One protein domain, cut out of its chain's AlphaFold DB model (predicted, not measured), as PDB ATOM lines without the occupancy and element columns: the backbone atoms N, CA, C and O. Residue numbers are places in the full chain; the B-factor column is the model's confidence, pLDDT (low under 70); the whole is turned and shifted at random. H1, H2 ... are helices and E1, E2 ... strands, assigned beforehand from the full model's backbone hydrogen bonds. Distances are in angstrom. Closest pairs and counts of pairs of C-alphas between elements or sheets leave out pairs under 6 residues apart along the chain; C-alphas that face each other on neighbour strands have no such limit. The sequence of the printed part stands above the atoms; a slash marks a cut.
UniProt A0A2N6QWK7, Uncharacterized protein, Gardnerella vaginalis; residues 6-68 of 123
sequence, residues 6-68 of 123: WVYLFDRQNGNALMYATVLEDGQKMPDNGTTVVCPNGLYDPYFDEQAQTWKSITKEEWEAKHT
ATOM      1  N   TRP A   6     160.831 141.352 109.313       86.88
ATOM      2  CA  TRP A   6     160.495 139.981 109.698       86.88
ATOM      3  C   TRP A   6     160.894 139.705 111.145       86.88
ATOM      4  O   TRP A   6     162.005 140.023 111.575       86.88
ATOM      5  N   VAL A   7     159.983 139.071 111.872       90.31
ATOM      6  CA  VAL A   7     160.128 138.685 113.269       90.31
ATOM      7  C   VAL A   7     159.733 137.229 113.429       90.31
ATOM      8  O   VAL A   7     158.674 136.797 112.978       90.31
ATOM      9  N   TYR A   8     160.592 136.477 114.097       90.88
ATOM     10  CA  TYR A   8     160.400 135.079 114.432       90.88
ATOM     11  C   TYR A   8     159.962 135.004 115.886       90.88
ATOM     12  O   TYR A   8     160.697 135.427 116.779       90.88
ATOM     13  N   LEU A   9     158.757 134.497 116.120       91.25
ATOM     14  CA  LEU A   9     158.231 134.312 117.462       91.25
ATOM     15  C   LEU A   9     158.574 132.917 117.965       91.25
ATOM     16  O   LEU A   9     158.493 131.935 117.221       91.25
ATOM     17  N   PHE A  10     158.926 132.838 119.241       91.75
ATOM     18  CA  PHE A  10     159.226 131.592 119.932       91.75
ATOM     19  C   PHE A  10     158.351 131.407 121.177       91.75
ATOM     20  O   PHE A  10     157.874 132.369 121.782       91.75
ATOM     21  N   ASP A  11     158.122 130.155 121.563       91.44
ATOM     22  CA  ASP A  11     157.309 129.783 122.716       91.44
ATOM     23  C   ASP A  11     158.187 129.564 123.951       91.44
ATOM     24  O   ASP A  11     158.817 128.517 124.107       91.44
ATOM     25  N   ARG A  12     158.193 130.536 124.870       88.19
ATOM     26  CA  ARG A  12     158.932 130.439 126.141       88.19
ATOM     27  C   ARG A  12     158.452 129.310 127.051       88.19
ATOM     28  O   ARG A  12     159.243 128.798 127.838       88.19
ATOM     29  N   GLN A  13     157.181 128.914 126.962       87.81
ATOM     30  CA  GLN A  13     156.642 127.805 127.758       87.81
ATOM     31  C   GLN A  13     157.140 126.454 127.234       87.81
ATOM     32  O   GLN A  13     157.255 125.499 127.997       87.81
ATOM     33  N   ASN A  14     157.496 126.397 125.950       86.75
ATOM     34  CA  ASN A  14     158.030 125.220 125.281       86.75
ATOM     35  C   ASN A  14     159.527 125.375 124.954       86.75
ATOM     36  O   ASN A  14     159.976 125.061 123.852       86.75
ATOM     37  N   GLY A  15     160.307 125.913 125.898       84.44
ATOM     38  CA  GLY A  15     161.768 125.988 125.783       84.44
ATOM     39  C   GLY A  15     162.274 126.859 124.629       84.44
ATOM     40  O   GLY A  15     163.312 126.552 124.049       84.44
ATOM     41  N   ASN A  16     161.548 127.926 124.292       90.81
ATOM     42  CA  ASN A  16     161.808 128.828 123.167       90.81
ATOM     43  C   ASN A  16     161.706 128.163 121.788       90.81
ATOM     44  O   ASN A  16     162.387 128.588 120.852       90.81
ATOM     45  N   ALA A  17     160.862 127.144 121.632       89.62
ATOM     46  CA  ALA A  17     160.609 126.532 120.330       89.62
ATOM     47  C   ALA A  17     160.053 127.554 119.325       89.62
ATOM     48  O   ALA A  17     159.228 128.398 119.681       89.62
ATOM     49  N   LEU A  18     160.476 127.474 118.061       90.38
ATOM     50  CA  LEU A  18     159.940 128.324 116.994       90.38
ATOM     51  C   LEU A  18     158.419 128.134 116.865       90.38
ATOM     52  O   LEU A  18     157.948 127.014 116.684       90.38
ATOM     53  N   MET A  19     157.660 129.232 116.900       90.06
ATOM     54  CA  MET A  19     156.214 129.223 116.662       90.06
ATOM     55  C   MET A  19     155.892 129.537 115.201       90.06
ATOM     56  O   MET A  19     155.395 128.689 114.466       90.06
ATOM     57  N   TYR A  20     156.148 130.776 114.781       86.75
ATOM     58  CA  TYR A  20     155.909 131.259 113.423       86.75
ATOM     59  C   TYR A  20     156.705 132.540 113.166       86.75
ATOM     60  O   TYR A  20     157.129 133.228 114.096       86.75
ATOM     61  N   ALA A  21     156.902 132.858 111.887       88.62
ATOM     62  CA  ALA A  21     157.458 134.130 111.454       88.62
ATOM     63  C   ALA A  21     156.330 135.052 110.980       88.62
ATOM     64  O   ALA A  21     155.426 134.617 110.267       88.62
ATOM     65  N   THR A  22     156.388 136.321 111.363       89.56
ATOM     66  CA  THR A  22     155.457 137.368 110.935       89.56
ATOM     67  C   THR A  22     156.219 138.635 110.582       89.56
ATOM     68  O   THR A  22     157.382 138.796 110.945       89.56
ATOM     69  N   VAL A  23     155.563 139.551 109.884       88.81
ATOM     70  CA  VAL A  23     156.073 140.904 109.667       88.81
ATOM     71  C   VAL A  23     155.496 141.811 110.750       88.81
ATOM     72  O   VAL A  23     154.295 141.745 111.011       88.81
ATOM     73  N   LEU A  24     156.333 142.638 111.375       85.56
ATOM     74  CA  LEU A  24     155.856 143.747 112.203       85.56
ATOM     75  C   LEU A  24     155.601 144.974 111.329       85.56
ATOM     76  O   LEU A  24     156.444 145.360 110.514       85.56
ATOM     77  N   GLU A  25     154.427 145.573 111.511       82.06
ATOM     78  CA  GLU A  25     154.060 146.833 110.869       82.06
ATOM     79  C   GLU A  25     154.654 148.034 111.621       82.06
ATOM     80  O   GLU A  25     155.005 147.948 112.800       82.06
ATOM     81  N   ASP A  26     154.760 149.174 110.934       73.94
ATOM     82  CA  ASP A  26     155.315 150.398 111.515       73.94
ATOM     83  C   ASP A  26     154.524 150.842 112.760       73.94
ATOM     84  O   ASP A  26     153.292 150.837 112.784       73.94
ATOM     85  N   GLY A  27     155.241 151.195 113.826       73.06
ATOM     86  CA  GLY A  27     154.663 151.553 115.125       73.06
ATOM     87  C   GLY A  27     154.230 150.380 116.017       73.06
ATOM     88  O   GLY A  27     153.881 150.614 117.179       73.06
ATOM     89  N   GLN A  28     154.285 149.126 115.549       80.12
ATOM     90  CA  GLN A  28     154.090 147.967 116.424       80.12
ATOM     91  C   GLN A  28     155.339 147.711 117.272       80.12
ATOM     92  O   GLN A  28     156.468 147.694 116.785       80.12
ATOM     93  N   LYS A  29     155.138 147.497 118.575       81.94
ATOM     94  CA  LYS A  29     156.230 147.109 119.473       81.94
ATOM     95  C   LYS A  29     156.627 145.659 119.207       81.94
ATOM     96  O   LYS A  29     155.757 144.805 119.056       81.94
ATOM     97  N   MET A  30     157.934 145.401 119.221       82.25
ATOM     98  CA  MET A  30     158.475 144.044 119.213       82.25
ATOM     99  C   MET A  30     157.872 143.253 120.383       82.25
ATOM    100  O   MET A  30     157.961 143.728 121.519       82.25
ATOM    101  N   PRO A  31     157.245 142.091 120.137       85.31
ATOM    102  CA  PRO A  31     156.785 141.238 121.217       85.31
ATOM    103  C   PRO A  31     157.985 140.689 121.995       85.31
ATOM    104  O   PRO A  31     159.029 140.393 121.417       85.31
ATOM    105  N   ASP A  32     157.825 140.503 123.303       86.88
ATOM    106  CA  ASP A  32     158.919 140.061 124.179       86.88
ATOM    107  C   ASP A  32     159.478 138.679 123.802       86.88
ATOM    108  O   ASP A  32     160.606 138.353 124.165       86.88
ATOM    109  N   ASN A  33     158.689 137.857 123.105       88.81
ATOM    110  CA  ASN A  33     159.056 136.537 122.593       88.81
ATOM    111  C   ASN A  33     159.358 136.543 121.081       88.81
ATOM    112  O   ASN A  33     159.230 135.513 120.418       88.81
ATOM    113  N   GLY A  34     159.685 137.710 120.525       88.25
ATOM    114  CA  GLY A  34     160.068 137.896 119.132       88.25
ATOM    115  C   GLY A  34     161.560 138.170 118.982       88.25
ATOM    116  O   GLY A  34     162.164 138.882 119.780       88.25
ATOM    117  N   THR A  35     162.155 137.630 117.924       88.00
ATOM    118  CA  THR A  35     163.523 137.942 117.504       88.00
ATOM    119  C   THR A  35     163.569 138.290 116.022       88.00
ATOM    120  O   THR A  35     162.798 137.775 115.216       88.00
ATOM    121  N   THR A  36     164.494 139.163 115.640       88.75
ATOM    122  CA  THR A  36     164.767 139.523 114.239       88.75
ATOM    123  C   THR A  36     165.793 138.584 113.604       88.75
ATOM    124  O   THR A  36     166.066 138.663 112.406       88.75
ATOM    125  N   VAL A  37     166.367 137.677 114.404       87.81
ATOM    126  CA  VAL A  37     167.312 136.662 113.950       87.81
ATOM    127  C   VAL A  37     166.560 135.614 113.137       87.81
ATOM    128  O   VAL A  37     165.684 134.917 113.650       87.81
ATOM    129  N   VAL A  38     166.943 135.487 111.869       87.00
ATOM    130  CA  VAL A  38     166.382 134.505 110.937       87.00
ATOM    131  C   VAL A  38     166.642 133.091 111.442       87.00
ATOM    132  O   VAL A  38     167.792 132.723 111.671       87.00
ATOM    133  N   CYS A  39     165.580 132.291 111.585       86.88
ATOM    134  CA  CYS A  39     165.722 130.861 111.846       86.88
ATOM    135  C   CYS A  39     166.294 130.169 110.599       86.88
ATOM    136  O   CYS A  39     165.650 130.210 109.547       86.88
ATOM    137  N   PRO A  40     167.479 129.533 110.681       85.88
ATOM    138  CA  PRO A  40     168.024 128.766 109.571       85.88
ATOM    139  C   PRO A  40     167.082 127.634 109.155       85.88
ATOM    140  O   PRO A  40     166.467 126.970 109.992       85.88
ATOM    141  N   ASN A  41     167.010 127.383 107.850       82.50
ATOM    142  CA  ASN A  41     166.309 126.217 107.323       82.50
ATOM    143  C   ASN A  41     167.096 124.935 107.639       82.50
ATOM    144  O   ASN A  41     168.325 124.935 107.603       82.50
ATOM    145  N   GLY A  42     166.386 123.831 107.885       79.94
ATOM    146  CA  GLY A  42     166.997 122.513 108.111       79.94
ATOM    147  C   GLY A  42     167.379 122.210 109.563       79.94
ATOM    148  O   GLY A  42     168.025 121.197 109.812       79.94
ATOM    149  N   LEU A  43     166.973 123.057 110.512       87.62
ATOM    150  CA  LEU A  43     167.052 122.752 111.938       87.62
ATOM    151  C   LEU A  43     165.958 121.748 112.334       87.62
ATOM    152  O   LEU A  43     164.783 121.933 112.018       87.62
ATOM    153  N   TYR A  44     166.353 120.702 113.050       85.19
ATOM    154  CA  TYR A  44     165.469 119.757 113.722       85.19
ATOM    155  C   TYR A  44     165.010 120.342 115.064       85.19
ATOM    156  O   TYR A  44     165.852 120.665 115.905       85.19
ATOM    157  N   ASP A  45     163.698 120.505 115.241       86.69
ATOM    158  CA  ASP A  45     163.053 121.152 116.397       86.69
ATOM    159  C   ASP A  45     163.789 122.431 116.862       86.69
ATOM    160  O   ASP A  45     164.428 122.438 117.921       86.69
ATOM    161  N   PRO A  46     163.766 123.511 116.055       90.62
ATOM    162  CA  PRO A  46     164.511 124.728 116.353       90.62
ATOM    163  C   PRO A  46     164.004 125.421 117.622       90.62
ATOM    164  O   PRO A  46     162.800 125.628 117.795       90.62
ATOM    165  N   TYR A  47     164.940 125.861 118.462       91.38
ATOM    166  CA  TYR A  47     164.678 126.683 119.641       91.38
ATOM    167  C   TYR A  47     165.625 127.884 119.706       91.38
ATOM    168  O   TYR A  47     166.779 127.813 119.275       91.38
ATOM    169  N   PHE A  48     165.139 129.011 120.222       91.50
ATOM    170  CA  PHE A  48     165.918 130.242 120.314       91.50
ATOM    171  C   PHE A  48     166.704 130.305 121.630       91.50
ATOM    172  O   PHE A  48     166.134 130.326 122.723       91.50
ATOM    173  N   ASP A  49     168.031 130.353 121.530       88.56
ATOM    174  CA  ASP A  49     168.917 130.579 122.667       88.56
ATOM    175  C   ASP A  49     169.039 132.086 122.923       88.56
ATOM    176  O   ASP A  49     169.728 132.799 122.190       88.56
ATOM    177  N   GLU A  50     168.373 132.577 123.974       85.06
ATOM    178  CA  GLU A  50     168.398 133.995 124.348       85.06
ATOM    179  C   GLU A  50     169.790 134.472 124.812       85.06
ATOM    180  O   GLU A  50     170.091 135.657 124.684       85.06
ATOM    181  N   GLN A  51     170.666 133.590 125.311       86.19
ATOM    182  CA  GLN A  51     172.017 133.976 125.746       86.19
ATOM    183  C   GLN A  51     172.957 134.140 124.554       86.19
ATOM    184  O   GLN A  51     173.713 135.106 124.476       86.19
ATOM    185  N   ALA A  52     172.901 133.195 123.617       86.94
ATOM    186  CA  ALA A  52     173.698 133.227 122.395       86.94
ATOM    187  C   ALA A  52     173.055 134.069 121.276       86.94
ATOM    188  O   ALA A  52     173.683 134.263 120.236       86.94
ATOM    189  N   GLN A  53     171.819 134.553 121.481       88.94
ATOM    190  CA  GLN A  53     171.004 135.281 120.500       88.94
ATOM    191  C   GLN A  53     170.953 134.558 119.142       88.94
ATOM    192  O   GLN A  53     171.088 135.165 118.080       88.94
ATOM    193  N   THR A  54     170.804 133.230 119.168       89.88
ATOM    194  CA  THR A  54     170.872 132.388 117.968       89.88
ATOM    195  C   THR A  54     169.914 131.205 118.037       89.88
ATOM    196  O   THR A  54     169.550 130.739 119.116       89.88
ATOM    197  N   TRP A  55     169.516 130.700 116.870       89.94
ATOM    198  CA  TRP A  55     168.698 129.497 116.763       89.94
ATOM    199  C   TRP A  55     169.567 128.254 116.904       89.94
ATOM    200  O   TRP A  55     170.532 128.062 116.164       89.94
ATOM    201  N   LYS A  56     169.194 127.394 117.845       90.69
ATOM    202  CA  LYS A  56     169.777 126.074 118.040       90.69
ATOM    203  C   LYS A  56     168.769 125.003 117.659       90.69
ATOM    204  O   LYS A  56     167.578 125.249 117.502       90.69
ATOM    205  N   SER A  57     169.284 123.805 117.470       90.12
ATOM    206  CA  SER A  57     168.543 122.635 117.031       90.12
ATOM    207  C   SER A  57     169.054 121.440 117.806       90.12
ATOM    208  O   SER A  57     170.212 121.430 118.234       90.12
ATOM    209  N   ILE A  58     168.191 120.452 118.002       87.88
ATOM    210  CA  ILE A  58     168.654 119.146 118.458       87.88
ATOM    211  C   ILE A  58     169.427 118.446 117.342       87.88
ATOM    212  O   ILE A  58     169.276 118.750 116.157       87.88
ATOM    213  N   THR A  59     170.277 117.501 117.721       86.81
ATOM    214  CA  THR A  59     170.982 116.680 116.736       86.81
ATOM    215  C   THR A  59     169.987 115.845 115.931       86.81
ATOM    216  O   THR A  59     168.876 115.546 116.383       86.81
ATOM    217  N   LYS A  60     170.384 115.453 114.720       81.88
ATOM    218  CA  LYS A  60     169.562 114.591 113.870       81.88
ATOM    219  C   LYS A  60     169.241 113.275 114.584       81.88
ATOM    220  O   LYS A  60     168.111 112.810 114.527       81.88
ATOM    221  N   GLU A  61     170.210 112.724 115.304       81.69
ATOM    222  CA  GLU A  61     170.095 111.487 116.069       81.69
ATOM    223  C   GLU A  61     169.067 111.615 117.205       81.69
ATOM    224  O   GLU A  61     168.236 110.729 117.397       81.69
ATOM    225  N   GLU A  62     169.067 112.735 117.936       84.56
ATOM    226  CA  GLU A  62     168.063 113.023 118.970       84.56
ATOM    227  C   GLU A  62     166.669 113.241 118.375       84.56
ATOM    228  O   GLU A  62     165.668 112.815 118.962       84.56
ATOM    229  N   TRP A  63     166.588 113.889 117.211       84.50
ATOM    230  CA  TRP A  63     165.329 114.078 116.501       84.50
ATOM    231  C   TRP A  63     164.763 112.747 116.008       84.50
ATOM    232  O   TRP A  63     163.587 112.481 116.232       84.50
ATOM    233  N   GLU A  64     165.591 111.887 115.412       82.81
ATOM    234  CA  GLU A  64     165.217 110.542 114.957       82.81
ATOM    235  C   GLU A  64     164.821 109.628 116.125       82.81
ATOM    236  O   GLU A  64     163.869 108.856 116.004       82.81
ATOM    237  N   ALA A  65     165.484 109.746 117.280       82.44
ATOM    238  CA  ALA A  65     165.101 109.018 118.488       82.44
ATOM    239  C   ALA A  65     163.703 109.431 118.984       82.44
ATOM    240  O   ALA A  65     162.875 108.570 119.287       82.44
ATOM    241  N   LYS A  66     163.404 110.738 119.023       79.44
ATOM    242  CA  LYS A  66     162.074 111.264 119.391       79.44
ATOM    243  C   LYS A  66     161.006 110.937 118.347       79.44
ATOM    244  O   LYS A  66     159.877 110.601 118.697       79.44
ATOM    245  N   HIS A  67     161.376 110.997 117.075       73.31
ATOM    246  CA  HIS A  67     160.519 110.737 115.926       73.31
ATOM    247  C   HIS A  67     160.835 109.369 115.341       73.31
ATOM    248  O   HIS A  67     161.096 109.251 114.143       73.31
ATOM    249  N   THR A  68     160.808 108.330 116.186       69.56
ATOM    250  CA  THR A  68     160.996 106.957 115.716       69.56
ATOM    251  C   THR A  68     159.931 106.686 114.659       69.56
ATOM    252  O   THR A  68     158.755 106.482 114.981       69.56
TER     253      THR A  68
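Overview. This is residues 6 to 68 of the 123 residues of an uncharacterized protein of Gardnerella vaginalis (UniProt A0A2N6QWK7). Two small antiparallel hairpins, E1 with E2 and E3 with E4, follow each other along an elongated body, meeting where the first part of E2 comes near E3. A short helix, H1, makes one end, and a loop round Gly 27 makes the other. The printed part has 63 residues, with four named strands and then one named helix, in the order E1, E2, E3, E4, H1; each sheet has two strands, and the class is mixed, helices and strands. It is only just loose, close to compact, with a radius of gyration of the C-alphas of 12.8 A, and spans 45 by 20 by 19 A, a rod in outline.

Along the chain. E1, residues 6 to 11, begins at C-alpha 6 (160.495, 139.981, 109.698) and is 16.8 A long. E2, residues 17 to 24, is 19.6 A long and bends by 53 degrees at residue 20. E3 is residues 44 to 49, 14.5 A, and E4 is residues 54 to 58, 13.4 A. H1, residues 60 to 66, is 9.9 A long and ends at C-alpha 66 (162.074, 111.264, 119.391).

Arrangement. E1 and E2 form a hairpin at 149 degrees, with N 9 and O 20 2.9 A apart, within hydrogen-bond range. Residues 8 to 9 of E1 also pair, antiparallel, with residues 34 to 35. The closest C-alphas of E2 and E3 are those of Ala 17 and Tyr 47, 4.1 A apart. E3 and E4 form a hairpin at 143 degrees, with N 56 and O 47 2.8 A apart, within hydrogen-bond range. The closest C-alphas of E3 and H1 are those of Tyr 44 and Trp 63, 6.3 A apart. E1 and E2 are apart from E4 and from H1. In H1 every O i to N i+4 pair is within hydrogen-bond range.

Size, cuts and confidence. The two C-alphas farthest apart, those of Gly 27 and Thr 68, are 45.0 A apart. The printed part has no cut. The link from E2 to E3, residues 25 to 43, is long; the other links are tight. The mean pLDDT of the printed part is 86.1, and residue 68 is under 70.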